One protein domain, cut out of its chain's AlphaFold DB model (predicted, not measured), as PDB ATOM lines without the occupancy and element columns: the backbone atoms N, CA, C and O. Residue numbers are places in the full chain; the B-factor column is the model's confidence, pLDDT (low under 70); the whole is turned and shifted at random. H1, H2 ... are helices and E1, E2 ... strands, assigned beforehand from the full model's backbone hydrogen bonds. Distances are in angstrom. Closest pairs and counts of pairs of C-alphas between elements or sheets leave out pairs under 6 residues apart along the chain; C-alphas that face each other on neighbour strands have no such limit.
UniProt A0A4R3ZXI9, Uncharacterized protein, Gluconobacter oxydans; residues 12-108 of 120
ATOM      1  N   ILE A  12     223.051 172.609 207.181       97.38
ATOM      2  CA  ILE A  12     222.699 172.296 208.567       97.38
ATOM      3  C   ILE A  12     223.945 172.422 209.436       97.38
ATOM      4  O   ILE A  12     224.937 171.721 209.217       97.38
ATOM      5  N   LEU A  13     223.885 173.287 210.447       97.94
ATOM      6  CA  LEU A  13     224.934 173.435 211.447       97.94
ATOM      7  C   LEU A  13     224.455 172.912 212.802       97.94
ATOM      8  O   LEU A  13     223.648 173.541 213.488       97.94
ATOM      9  N   ALA A  14     225.009 171.773 213.213       97.25
ATOM     10  CA  ALA A  14     224.792 171.246 214.551       97.25
ATOM     11  C   ALA A  14     225.566 172.078 215.589       97.25
ATOM     12  O   ALA A  14     226.792 172.188 215.524       97.25
ATOM     13  N   VAL A  15     224.856 172.646 216.563       96.94
ATOM     14  CA  VAL A  15     225.419 173.471 217.635       96.94
ATOM     15  C   VAL A  15     225.147 172.838 218.995       96.94
ATOM     16  O   VAL A  15     224.035 172.428 219.306       96.94
ATOM     17  N   SER A  16     226.177 172.768 219.835       94.06
ATOM     18  CA  SER A  16     226.096 172.265 221.215       94.06
ATOM     19  C   SER A  16     226.137 173.381 222.263       94.06
ATOM     20  O   SER A  16     226.271 173.110 223.448       94.06
ATOM     21  N   GLY A  17     226.123 174.645 221.831       93.12
ATOM     22  CA  GLY A  17     226.404 175.801 222.688       93.12
ATOM     23  C   GLY A  17     227.895 176.027 222.982       93.12
ATOM     24  O   GLY A  17     228.247 176.937 223.726       93.12
ATOM     25  N   GLY A  18     228.788 175.229 222.388       94.31
ATOM     26  CA  GLY A  18     230.234 175.424 222.479       94.31
ATOM     27  C   GLY A  18     230.791 176.428 221.463       94.31
ATOM     28  O   GLY A  18     230.199 176.688 220.414       94.31
ATOM     29  N   LYS A  19     232.003 176.928 221.740       96.00
ATOM     30  CA  LYS A  19     232.727 177.884 220.879       96.00
ATOM     31  C   LYS A  19     232.945 177.406 219.439       96.00
ATOM     32  O   LYS A  19     232.998 178.229 218.534       96.00
ATOM     33  N   ASP A  20     233.075 176.098 219.222       97.12
ATOM     34  CA  ASP A  20     233.418 175.549 217.907       97.12
ATOM     35  C   ASP A  20     232.233 175.655 216.940       97.12
ATOM     36  O   ASP A  20     232.420 176.030 215.787       97.12
ATOM     37  N   GLY A  21     231.004 175.457 217.432       96.50
ATOM     38  CA  GLY A  21     229.793 175.699 216.645       96.50
ATOM     39  C   GLY A  21     229.645 177.170 216.251       96.50
ATOM     40  O   GLY A  21     229.345 177.468 215.098       96.50
ATOM     41  N   LEU A  22     229.935 178.097 217.173       97.12
ATOM     42  CA  LEU A  22     229.940 179.533 216.872       97.12
ATOM     43  C   LEU A  22     231.015 179.891 215.835       97.12
ATOM     44  O   LEU A  22     230.732 180.615 214.886       97.12
ATOM     45  N   ALA A  23     232.232 179.363 215.977       98.00
ATOM     46  CA  ALA A  23     233.304 179.590 215.011       98.00
ATOM     47  C   ALA A  23     232.933 179.068 213.611       98.00
ATOM     48  O   ALA A  23     233.169 179.754 212.615       98.00
ATOM     49  N   CYS A  24     232.302 177.893 213.527       97.69
ATOM     50  CA  CYS A  24     231.779 177.354 212.273       97.69
ATOM     51  C   CYS A  24     230.686 178.245 211.670       97.69
ATOM     52  O   CYS A  24     230.734 178.514 210.471       97.69
ATOM     53  N   LEU A  25     229.745 178.740 212.482       97.94
ATOM     54  CA  LEU A  25     228.710 179.670 212.026       97.94
ATOM     55  C   LEU A  25     229.328 180.932 211.415       97.94
ATOM     56  O   LEU A  25     228.998 181.298 210.289       97.94
ATOM     57  N   LEU A  26     230.257 181.566 212.133       97.69
ATOM     58  CA  LEU A  26     230.944 182.767 211.655       97.69
ATOM     59  C   LEU A  26     231.701 182.492 210.352       97.69
ATOM     60  O   LEU A  26     231.566 183.251 209.399       97.69
ATOM     61  N   THR A  27     232.400 181.359 210.272       97.19
ATOM     62  CA  THR A  27     233.141 180.955 209.067       97.19
ATOM     63  C   THR A  27     232.215 180.767 207.860       97.19
ATOM     64  O   THR A  27     232.553 181.187 206.756       97.19
ATOM     65  N   LEU A  28     231.036 180.159 208.044       97.25
ATOM     66  CA  LEU A  28     230.042 179.997 206.975       97.25
ATOM     67  C   LEU A  28     229.519 181.353 206.487       97.25
ATOM     68  O   LEU A  28     229.422 181.577 205.281       97.25
ATOM     69  N   LEU A  29     229.213 182.264 207.412       96.75
ATOM     70  CA  LEU A  29     228.719 183.601 207.078       96.75
ATOM     71  C   LEU A  29     229.785 184.439 206.357       96.75
ATOM     72  O   LEU A  29     229.483 185.064 205.343       96.75
ATOM     73  N   GLU A  30     231.032 184.408 206.826       96.81
ATOM     74  CA  GLU A  30     232.170 185.081 206.183       96.81
ATOM     75  C   GLU A  30     232.456 184.525 204.781       96.81
ATOM     76  O   GLU A  30     232.812 185.275 203.874       96.81
ATOM     77  N   ALA A  31     232.246 183.221 204.581       96.00
ATOM     78  CA  ALA A  31     232.360 182.565 203.281       96.00
ATOM     79  C   ALA A  31     231.158 182.818 202.346       96.00
ATOM     80  O   ALA A  31     231.144 182.306 201.227       96.00
ATOM     81  N   GLY A  32     230.161 183.603 202.773       96.00
ATOM     82  CA  GLY A  32     229.008 183.977 201.956       96.00
ATOM     83  C   GLY A  32     227.904 182.921 201.888       96.00
ATOM     84  O   GLY A  32     227.185 182.868 200.891       96.00
ATOM     85  N   ALA A  33     227.756 182.075 202.916       97.31
ATOM     86  CA  ALA A  33     226.644 181.128 202.990       97.31
ATOM     87  C   ALA A  33     225.282 181.856 202.892       97.31
ATOM     88  O   ALA A  33     225.046 182.814 203.639       97.31
ATOM     89  N   PRO A  34     224.362 181.406 202.019       97.44
ATOM     90  CA  PRO A  34     223.016 181.966 201.936       97.44
ATOM     91  C   PRO A  34     222.233 181.686 203.229       97.44
ATOM     92  O   PRO A  34     221.965 180.533 203.570       97.44
ATOM     93  N   LYS A  35     221.878 182.745 203.971       97.12
ATOM     94  CA  LYS A  35     221.196 182.631 205.276       97.12
ATOM     95  C   LYS A  35     219.828 181.956 205.188       97.12
ATOM     96  O   LYS A  35     219.425 181.299 206.135       97.12
ATOM     97  N   ASP A  36     219.133 182.113 204.066       97.44
ATOM     98  CA  ASP A  36     217.844 181.480 203.770       97.44
ATOM     99  C   ASP A  36     217.937 179.957 203.595       97.44
ATOM    100  O   ASP A  36     216.910 179.286 203.577       97.44
ATOM    101  N   ARG A  37     219.156 179.408 203.505       97.44
ATOM    102  CA  ARG A  37     219.423 177.964 203.438       97.44
ATOM    103  C   ARG A  37     220.158 177.437 204.667       97.44
ATOM    104  O   ARG A  37     220.460 176.249 204.716       97.44
ATOM    105  N   LEU A  38     220.505 178.302 205.618       98.19
ATOM    106  CA  LEU A  38     221.291 177.950 206.796       98.19
ATOM    107  C   LEU A  38     220.375 177.699 207.993       98.19
ATOM    108  O   LEU A  38     219.593 178.564 208.379       98.19
ATOM    109  N   GLU A  39     220.531 176.541 208.626       98.06
ATOM    110  CA  GLU A  39     219.728 176.117 209.770       98.06
ATOM    111  C   GLU A  39     220.615 175.709 210.943       98.06
ATOM    112  O   GLU A  39     221.623 175.017 210.768       98.06
ATOM    113  N   LEU A  40     220.222 176.092 212.160       98.44
ATOM    114  CA  LEU A  40     220.863 175.622 213.384       98.44
ATOM    115  C   LEU A  40     220.111 174.420 213.941       98.44
ATOM    116  O   LEU A  40     218.886 174.421 214.035       98.44
ATOM    117  N   TRP A  41     220.856 173.391 214.328       98.12
ATOM    118  CA  TRP A  41     220.294 172.170 214.891       98.12
ATOM    119  C   TRP A  41     220.935 171.884 216.246       98.12
ATOM    120  O   TRP A  41     222.157 171.901 216.375       98.12
ATOM    121  N   HIS A  42     220.127 171.609 217.266       97.62
ATOM    122  CA  HIS A  42     220.610 171.302 218.610       97.62
ATOM    123  C   HIS A  42     220.036 169.983 219.126       97.62
ATOM    124  O   HIS A  42     218.840 169.711 219.013       97.62
ATOM    125  N   HIS A  43     220.896 169.149 219.701       96.75
ATOM    126  CA  HIS A  43     220.476 167.937 220.392       96.75
ATOM    127  C   HIS A  43     220.341 168.243 221.884       96.75
ATOM    128  O   HIS A  43     221.354 168.400 222.555       96.75
ATOM    129  N   GLU A  44     219.108 168.295 222.385       96.12
ATOM    130  CA  GLU A  44     218.815 168.461 223.814       96.12
ATOM    131  C   GLU A  44     219.021 167.097 224.488       96.12
ATOM    132  O   GLU A  44     218.118 166.249 224.524       96.12
ATOM    133  N   VAL A  45     220.244 166.822 224.950       95.12
ATOM    134  CA  VAL A  45     220.623 165.463 225.376       95.12
ATOM    135  C   VAL A  45     219.872 165.023 226.627       95.12
ATOM    136  O   VAL A  45     219.582 163.836 226.779       95.12
ATOM    137  N   ASP A  46     219.465 165.974 227.462       95.50
ATOM    138  CA  ASP A  46     218.690 165.727 228.679       95.50
ATOM    139  C   ASP A  46     217.177 165.635 228.426       95.50
ATOM    140  O   ASP A  46     216.384 165.490 229.354       95.50
ATOM    141  N   GLY A  47     216.741 165.658 227.163       94.56
ATOM    142  CA  GLY A  47     215.348 165.374 226.824       94.56
ATOM    143  C   GLY A  47     214.360 166.446 227.261       94.56
ATOM    144  O   GLY A  47     213.218 166.103 227.559       94.56
ATOM    145  N   GLN A  48     214.805 167.707 227.331       89.88
ATOM    146  CA  GLN A  48     214.066 168.833 227.925       89.88
ATOM    147  C   GLN A  48     213.698 168.616 229.406       89.88
ATOM    148  O   GLN A  48     212.802 169.271 229.939       89.88
ATOM    149  N   GLY A  49     214.370 167.671 230.067       88.00
ATOM    150  CA  GLY A  49     214.265 167.432 231.496       88.00
ATOM    151  C   GLY A  49     215.213 168.316 232.312       88.00
ATOM    152  O   GLY A  49     215.800 169.269 231.794       88.00
ATOM    153  N   PRO A  50     215.368 168.012 233.610       89.88
ATOM    154  CA  PRO A  50     216.397 168.624 234.442       89.88
ATOM    155  C   PRO A  50     217.792 168.440 233.835       89.88
ATOM    156  O   PRO A  50     218.078 167.396 233.253       89.88
ATOM    157  N   SER A  51     218.668 169.430 234.016       90.56
ATOM    158  CA  SER A  51     220.060 169.335 233.570       90.56
ATOM    159  C   SER A  51     220.768 168.148 234.225       90.56
ATOM    160  O   SER A  51     220.798 168.037 235.453       90.56
ATOM    161  N   PHE A  52     221.370 167.304 233.395       92.81
ATOM    162  CA  PHE A  52     222.165 166.150 233.793       92.81
ATOM    163  C   PHE A  52     223.491 166.116 233.023       92.81
ATOM    164  O   PHE A  52     224.554 166.131 233.644       92.81
ATOM    165  N   MET A  53     223.437 166.127 231.687       92.88
ATOM    166  CA  MET A  53     224.610 166.190 230.810       92.88
ATOM    167  C   MET A  53     224.847 167.596 230.253       92.88
ATOM    168  O   MET A  53     226.002 168.017 230.146       92.88
ATOM    169  N   ASP A  54     223.785 168.317 229.889       92.38
ATOM    170  CA  ASP A  54     223.888 169.692 229.408       92.38
ATOM    171  C   ASP A  54     224.129 170.661 230.567       92.38
ATOM    172  O   ASP A  54     223.595 170.524 231.672       92.38
ATOM    173  N   TRP A  55     224.908 171.710 230.298       93.06
ATOM    174  CA  TRP A  55     224.981 172.840 231.217       93.06
ATOM    175  C   TRP A  55     223.634 173.571 231.234       93.06
ATOM    176  O   TRP A  55     223.036 173.762 230.172       93.06
ATOM    177  N   PRO A  56     223.183 174.096 232.389       92.44
ATOM    178  CA  PRO A  56     221.925 174.847 232.468       92.44
ATOM    179  C   PRO A  56     221.835 176.033 231.494       92.44
ATOM    180  O   PRO A  56     220.747 176.464 231.123       92.44
ATOM    181  N   SER A  57     222.981 176.573 231.071       93.94
ATOM    182  CA  SER A  57     223.057 177.673 230.113       93.94
ATOM    183  C   SER A  57     223.011 177.241 228.644       93.94
ATOM    184  O   SER A  57     222.852 178.117 227.799       93.94
ATOM    185  N   THR A  58     223.153 175.952 228.311       94.56
ATOM    186  CA  THR A  58     223.284 175.478 226.921       94.56
ATOM    187  C   THR A  58     222.067 175.842 226.073       94.56
ATOM    188  O   THR A  58     222.202 176.598 225.110       94.56
ATOM    189  N   SER A  59     220.871 175.366 226.437       94.06
ATOM    190  CA  SER A  59     219.660 175.608 225.639       94.06
ATOM    191  C   SER A  59     219.288 177.102 225.535       94.06
ATOM    192  O   SER A  59     219.021 177.578 224.421       94.06
ATOM    193  N   PRO A  60     219.354 177.909 226.622       95.50
ATOM    194  CA  PRO A  60     219.175 179.357 226.523       95.50
ATOM    195  C   PRO A  60     220.202 180.039 225.610       95.50
ATOM    196  O   PRO A  60     219.829 180.884 224.799       95.50
ATOM    197  N   TYR A  61     221.481 179.660 225.699       97.00
ATOM    198  CA  TYR A  61     222.535 180.236 224.864       97.00
ATOM    199  C   TYR A  61     222.334 179.911 223.382       97.00
ATOM    200  O   TYR A  61     222.420 180.801 222.541       97.00
ATOM    201  N   VAL A  62     222.007 178.659 223.053       97.38
ATOM    202  CA  VAL A  62     221.721 178.247 221.672       97.38
ATOM    203  C   VAL A  62     220.490 178.973 221.117       97.38
ATOM    204  O   VAL A  62     220.496 179.387 219.959       97.38
ATOM    205  N   SER A  63     219.461 179.190 221.943       97.62
ATOM    206  CA  SER A  63     218.282 179.982 221.560       97.62
ATOM    207  C   SER A  63     218.647 181.429 221.235       97.62
ATOM    208  O   SER A  63     218.258 181.938 220.187       97.62
ATOM    209  N   ALA A  64     219.417 182.073 222.119       98.19
ATOM    210  CA  ALA A  64     219.881 183.442 221.925       98.19
ATOM    211  C   ALA A  64     220.759 183.560 220.672       98.19
ATOM    212  O   ALA A  64     220.578 184.478 219.881       98.19
ATOM    213  N   LEU A  65     221.643 182.585 220.436       97.56
ATOM    214  CA  LEU A  65     222.470 182.533 219.236       97.56
ATOM    215  C   LEU A  65     221.615 182.496 217.960       97.56
ATOM    216  O   LEU A  65     221.834 183.287 217.046       97.56
ATOM    217  N   ALA A  66     220.630 181.601 217.888       98.25
ATOM    218  CA  ALA A  66     219.743 181.515 216.730       98.25
ATOM    219  C   ALA A  66     218.967 182.820 216.499       98.25
ATOM    220  O   ALA A  66     218.875 183.301 215.368       98.25
ATOM    221  N   GLN A  67     218.463 183.417 217.581       98.44
ATOM    222  CA  GLN A  67     217.743 184.685 217.552       98.44
ATOM    223  C   GLN A  67     218.626 185.837 217.049       98.44
ATOM    224  O   GLN A  67     218.214 186.557 216.140       98.44
ATOM    225  N   ASP A  68     219.835 185.990 217.590       97.94
ATOM    226  CA  ASP A  68     220.751 187.086 217.254       97.94
ATOM    227  C   ASP A  68     221.205 187.031 215.791       97.94
ATOM    228  O   ASP A  68     221.332 188.059 215.124       97.94
ATOM    229  N   PHE A  69     221.403 185.823 215.258       97.44
ATOM    230  CA  PHE A  69     221.753 185.635 213.852       97.44
ATOM    231  C   PHE A  69     220.531 185.559 212.928       97.44
ATOM    232  O   PHE A  69     220.702 185.574 211.705       97.44
ATOM    233  N   GLY A  70     219.309 185.535 213.468       97.81
ATOM    234  CA  GLY A  70     218.069 185.419 212.700       97.81
ATOM    235  C   GLY A  70     218.019 184.138 211.866       97.81
ATOM    236  O   GLY A  70     217.696 184.199 210.682       97.81
ATOM    237  N   LEU A  71     218.413 183.011 212.462       98.19
ATOM    238  CA  LEU A  71     218.431 181.690 211.832       98.19
ATOM    239  C   LEU A  71     217.385 180.775 212.481       98.19
ATOM    240  O   LEU A  71     217.159 180.879 213.690       98.19
ATOM    241  N   PRO A  72     216.759 179.865 211.718       98.00
ATOM    242  CA  PRO A  72     215.893 178.854 212.302       98.00
ATOM    243  C   PRO A  72     216.709 177.915 213.198       98.00
ATOM    244  O   PRO A  72     217.852 177.570 212.886       98.00
ATOM    245  N   LEU A  73     216.102 177.509 214.310       98.31
ATOM    246  CA  LEU A  73     216.659 176.548 215.252       98.31
ATOM    247  C   LEU A  73     215.706 175.372 215.391       98.31
ATOM    248  O   LEU A  73     214.562 175.563 215.797       98.31
ATOM    249  N   PHE A  74     216.211 174.176 215.113       98.31
ATOM    250  CA  PHE A  74     215.496 172.924 215.315       98.31
ATOM    251  C   PHE A  74     216.164 172.096 216.402       98.31
ATOM    252  O   PHE A  74     217.391 171.977 216.470       98.31
ATOM    253  N   ARG A  75     215.346 171.499 217.259       98.19
ATOM    254  CA  ARG A  75     215.798 170.642 218.348       98.19
ATOM    255  C   ARG A  75     215.430 169.201 218.118       98.19
ATOM    256  O   ARG A  75     214.404 168.885 217.529       98.19
ATOM    257  N   SER A  76     216.242 168.311 218.664       97.75
ATOM    258  CA  SER A  76     215.894 166.899 218.763       97.75
ATOM    259  C   SER A  76     216.385 166.293 220.065       97.75
ATOM    260  O   SER A  76     217.388 166.727 220.628       97.75
ATOM    261  N   TRP A  77     215.658 165.298 220.559       97.75
ATOM    262  CA  TRP A  77     215.958 164.632 221.815       97.75
ATOM    263  C   TRP A  77     215.347 163.239 221.889       97.75
ATOM    264  O   TRP A  77     214.479 162.869 221.102       97.75
ATOM    265  N   ARG A  78     215.791 162.446 222.862       97.19
ATOM    266  CA  ARG A  78     215.085 161.222 223.256       97.19
ATOM    267  C   ARG A  78     214.115 161.535 224.380       97.19
ATOM    268  O   ARG A  78     214.442 162.299 225.283       97.19
ATOM    269  N   GLU A  79     212.935 160.930 224.343       97.19
ATOM    270  CA  GLU A  79     211.930 161.091 225.399       97.19
ATOM    271  C   GLU A  79     212.492 160.615 226.746       97.19
ATOM    272  O   GLU A  79     212.819 159.439 226.892       97.19
ATOM    273  N   GLY A  80     212.598 161.504 227.735       95.38
ATOM    274  CA  GLY A  80     213.242 161.210 229.025       95.38
ATOM    275  C   GLY A  80     214.774 161.305 229.019       95.38
ATOM    276  O   GLY A  80     215.406 160.943 230.007       95.38
ATOM    277  N   GLY A  81     215.365 161.788 227.926       95.62
ATOM    278  CA  GLY A  81     216.769 162.173 227.855       95.62
ATOM    279  C   GLY A  81     217.765 161.020 227.933       95.62
ATOM    280  O   GLY A  81     217.431 159.831 227.892       95.62
ATOM    281  N   PHE A  82     219.033 161.401 228.024       94.38
ATOM    282  CA  PHE A  82     220.157 160.486 228.139       94.38
ATOM    283  C   PHE A  82     220.060 159.614 229.397       94.38
ATOM    284  O   PHE A  82     220.345 158.417 229.329       94.38
ATOM    285  N   GLU A  83     219.602 160.177 230.520       94.19
ATOM    286  CA  GLU A  83     219.476 159.463 231.794       94.19
ATOM    287  C   GLU A  83     218.523 158.259 231.695       94.19
ATOM    288  O   GLU A  83     218.892 157.153 232.096       94.19
ATOM    289  N   ARG A  84     217.343 158.418 231.071       94.06
ATOM    290  CA  ARG A  84     216.410 157.296 230.855       94.06
ATOM    291  C   ARG A  84     217.057 156.170 230.058       94.06
ATOM    292  O   ARG A  84     216.870 155.004 230.393       94.06
ATOM    293  N   GLU A  85     217.808 156.492 229.004       94.56
ATOM    294  CA  GLU A  85     218.475 155.470 228.189       94.56
ATOM    295  C   GLU A  85     219.657 154.814 228.908       94.56
ATOM    296  O   GLU A  85     219.903 153.617 228.718       94.56
ATOM    297  N   MET A  86     220.380 155.571 229.735       93.44
ATOM    298  CA  MET A  86     221.469 155.075 230.577       93.44
ATOM    299  C   MET A  86     220.950 154.059 231.607       93.44
ATOM    300  O   MET A  86     221.514 152.966 231.731       93.44
ATOM    301  N   LEU A  87     219.834 154.389 232.267       93.56
ATOM    302  CA  LEU A  87     219.189 153.593 233.319       93.56
ATOM    303  C   LEU A  87     218.118 152.621 232.796       93.56
ATOM    304  O   LEU A  87     217.429 151.966 233.579       93.56
ATOM    305  N   ARG A  88     217.966 152.499 231.474       94.56
ATOM    306  CA  ARG A  88     216.931 151.666 230.855       94.56
ATOM    307  C   ARG A  88     217.025 150.217 231.332       94.56
ATOM    308  O   ARG A  88     218.066 149.573 231.162       94.56
ATOM    309  N   ASN A  89     215.915 149.694 231.848       95.19
ATOM    310  CA  ASN A  89     215.789 148.329 232.347       95.19
ATOM    311  C   ASN A  89     214.481 147.690 231.869       95.19
ATOM    312  O   ASN A  89     213.411 148.241 232.113       95.19
ATOM    313  N   ALA A  90     214.580 146.538 231.198       95.38
ATOM    314  CA  ALA A  90     213.449 145.759 230.689       95.38
ATOM    315  C   ALA A  90     212.407 146.595 229.916       95.38
ATOM    316  O   ALA A  90     211.214 146.306 229.952       95.38
ATOM    317  N   ALA A  91     212.871 147.617 229.196       95.69
ATOM    318  CA  ALA A  91     212.039 148.578 228.481       95.69
ATOM    319  C   ALA A  91     212.592 148.805 227.066       95.69
ATOM    320  O   ALA A  91     213.803 148.626 226.846       95.69
ATOM    321  N   PRO A  92     211.749 149.185 226.093       96.69
ATOM    322  CA  PRO A  92     212.231 149.531 224.766       96.69
ATOM    323  C   PRO A  92     213.053 150.822 224.827       96.69
ATOM    324  O   PRO A  92     212.898 151.633 225.743       96.69
ATOM    325  N   THR A  93     213.948 151.017 223.857       96.19
ATOM    326  CA  THR A  93     214.628 152.311 223.694       96.19
ATOM    327  C   THR A  93     213.593 153.396 223.446       96.19
ATOM    328  O   THR A  93     212.724 153.234 222.593       96.19
ATOM    329  N   ALA A  94     213.712 154.501 224.173       97.19
ATOM    330  CA  ALA A  94     212.819 155.633 224.076       97.19
ATOM    331  C   ALA A  94     212.768 156.194 222.643       97.19
ATOM    332  O   ALA A  94     213.795 156.221 221.943       97.19
ATOM    333  N   PRO A  95     211.588 156.665 222.210       97.94
ATOM    334  CA  PRO A  95     211.425 157.336 220.926       97.94
ATOM    335  C   PRO A  95     212.301 158.593 220.852       97.94
ATOM    336  O   PRO A  95     212.652 159.203 221.868       97.94
ATOM    337  N   VAL A  96     212.623 158.989 219.625       98.00
ATOM    338  CA  VAL A  96     213.239 160.283 219.329       98.00
ATOM    339  C   VAL A  96     212.130 161.261 218.964       98.00
ATOM    340  O   VAL A  96     211.220 160.917 218.206       98.00
ATOM    341  N   LEU A  97     212.225 162.468 219.505       98.25
ATOM    342  CA  LEU A  97     211.435 163.622 219.125       98.25
ATOM    343  C   LEU A  97     212.338 164.621 218.409       98.25
ATOM    344  O   LEU A  97     213.492 164.796 218.802       98.25
ATOM    345  N   PHE A  98     211.835 165.258 217.362       97.75
ATOM    346  CA  PHE A  98     212.550 166.332 216.687       97.75
ATOM    347  C   PHE A  98     211.591 167.343 216.069       97.75
ATOM    348  O   PHE A  98     210.522 166.990 215.570       97.75
ATOM    349  N   GLU A  99     211.973 168.608 216.146       97.62
ATOM    350  CA  GLU A  99     211.264 169.720 215.533       97.62
ATOM    351  C   GLU A  99     211.487 169.709 214.019       97.62
ATOM    352  O   GLU A  99     212.556 169.354 213.523       97.62
ATOM    353  N   SER A 100     210.457 170.112 213.287       95.31
ATOM    354  CA  SER A 100     210.485 170.336 211.846       95.31
ATOM    355  C   SER A 100     209.651 171.579 211.520       95.31
ATOM    356  O   SER A 100     208.880 172.026 212.378       95.31
ATOM    357  N   PRO A 101     209.740 172.125 210.295       92.81
ATOM    358  CA  PRO A 101     208.862 173.212 209.862       92.81
ATOM    359  C   PRO A 101     207.363 172.900 210.020       92.81
ATOM    360  O   PRO A 101     206.575 173.806 210.279       92.81
ATOM    361  N   ASP A 102     206.984 171.622 209.930       95.44
ATOM    362  CA  ASP A 102     205.595 171.155 210.040       95.44
ATOM    363  C   ASP A 102     205.179 170.814 211.485       95.44
ATOM    364  O   ASP A 102     204.038 170.422 211.743       95.44
ATOM    365  N   GLY A 103     206.095 170.964 212.446       95.75
ATOM    366  CA  GLY A 103     205.876 170.686 213.862       95.75
ATOM    367  C   GLY A 103     206.736 169.547 214.407       95.75
ATOM    368  O   GLY A 103     207.749 169.153 213.829       95.75
ATOM    369  N   LEU A 104     206.347 169.043 215.577       97.69
ATOM    370  CA  LEU A 104     207.097 168.034 216.320       97.69
ATOM    371  C   LEU A 104     206.820 166.625 215.785       97.69
ATOM    372  O   LEU A 104     205.678 166.162 215.797       97.69
ATOM    373  N   ILE A 105     207.872 165.913 215.390       98.19
ATOM    374  CA  ILE A 105     207.797 164.523 214.938       98.19
ATOM    375  C   ILE A 105     208.302 163.608 216.054       98.19
ATOM    376  O   ILE A 105     209.357 163.850 216.634       98.19
ATOM    377  N   ARG A 106     207.564 162.527 216.336       97.75
ATOM    378  CA  ARG A 106     207.954 161.457 217.270       97.75
ATOM    379  C   ARG A 106     208.065 160.140 216.510       97.75
ATOM    380  O   ARG A 106     207.111 159.731 215.855       97.75
ATOM    381  N   THR A 107     209.204 159.459 216.614       97.50
ATOM    382  CA  THR A 107     209.443 158.193 215.901       97.50
ATOM    383  C   THR A 107     210.304 157.213 216.702       97.50
ATOM    384  O   THR A 107     211.059 157.599 217.599       97.50
ATOM    385  N   GLY A 108     210.192 155.923 216.380       96.06
ATOM    386  CA  GLY A 108     210.774 154.832 217.163       96.06
ATOM    387  C   GLY A 108     210.011 154.570 218.467       96.06
ATOM    388  O   GLY A 108     208.891 155.038 218.643       96.06
TER     389      GLY A 108
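Overview. This is residues 12 to 108 of the 120 residues of an uncharacterized protein of Gluconobacter oxydans (UniProt A0A4R3ZXI9). A strongly twisted sheet of five strands has two helices, H1 and H2, side by side over one face of its E1, E2 and E3 part, while the hairpin of E4 and E5 extends the sheet beyond them. The short helix H3 lies off the sheet, toward one end of the long axis, where residues 86 to 91 stick out. The printed part has 97 residues, with three named helices and five named strands in the order E1, H1, E2, H2, E3, H3, E4, E5, and its class is mixed, helices and strands. The sheet's order is E1, E2, E3, E4, E5, with mixed pairing. The whole is elongated, 50 by 28 by 17 A, and only just compact, close to loose, with a radius of gyration of the C-alphas of 14.9 A.

Along the chain. Strand E1, residues 12 to 14, begins at C-alpha 12 (222.699, 172.296, 208.567). E2 is residues 38 to 43, 16.9 A long, and E3 is residues 73 to 78, 17.4 A. E4, residues 96 to 100, measures 12.8 A; E5, residues 103 to 107, measures 13.2 A and ends at C-alpha 107 (209.443, 158.193, 215.901). Helix H1, residues 19 to 30, is 16.4 A long; H2, residues 58 to 69, is 16.6 A and begins at C-alpha 58 (223.284, 175.478, 226.921). H3 is residues 81 to 86.

Arrangement. In the sheet, E1 and E2 are parallel at 32 degrees, with N 13 and O 39 2.9 A apart. E2 and E3 are parallel at 25 degrees, with N 74 and O 40 at 2.9 A. E3 and E4 are antiparallel at 166 degrees, with N 77 and O 97 at 2.8 A. E3 is staggered, pairing with E2 over residues 73 to 76 and with E4 over 76 to 78. E4 and E5 form an antiparallel hairpin, with N 98 and O 105 at 2.9 A. These N and O pairs are within hydrogen-bond range. E1, H1, E2 and E2, H2, E3 are strand-helix-strand units, parallel neighbours with a helix between, each with a right-handed crossover. H1 and H2 on one face of the sheet make two layers, one of helices and one of strands. H2 is over E2 and E3 at a height over the sheet of 9.9 A, along the strands; its closest C-alphas to E3 are those of Ala 66 and Leu 73, 6.0 A apart. The closest C-alphas of E1 and H1 are those of Ala 14 and Gly 21, 7.0 A apart. H1 and H2 are near each other. H3 is not on the sheet and is apart from H1 and H2. In H1 and H2 every O i to N i+4 pair is within hydrogen-bond range; in H3 1 of 2 is.

Size, cuts and confidence. The C-alphas of Gly 32 and Ala 90, the two farthest apart, are 50.3 A from each other. The printed part has no cut. The link from E2 to H2, residues 44 to 57, is long. Residues 86 to 91, of which 86 belongs to H3, stand free. The mean pLDDT of the printed part is 96.1, and no printed residue is under 70.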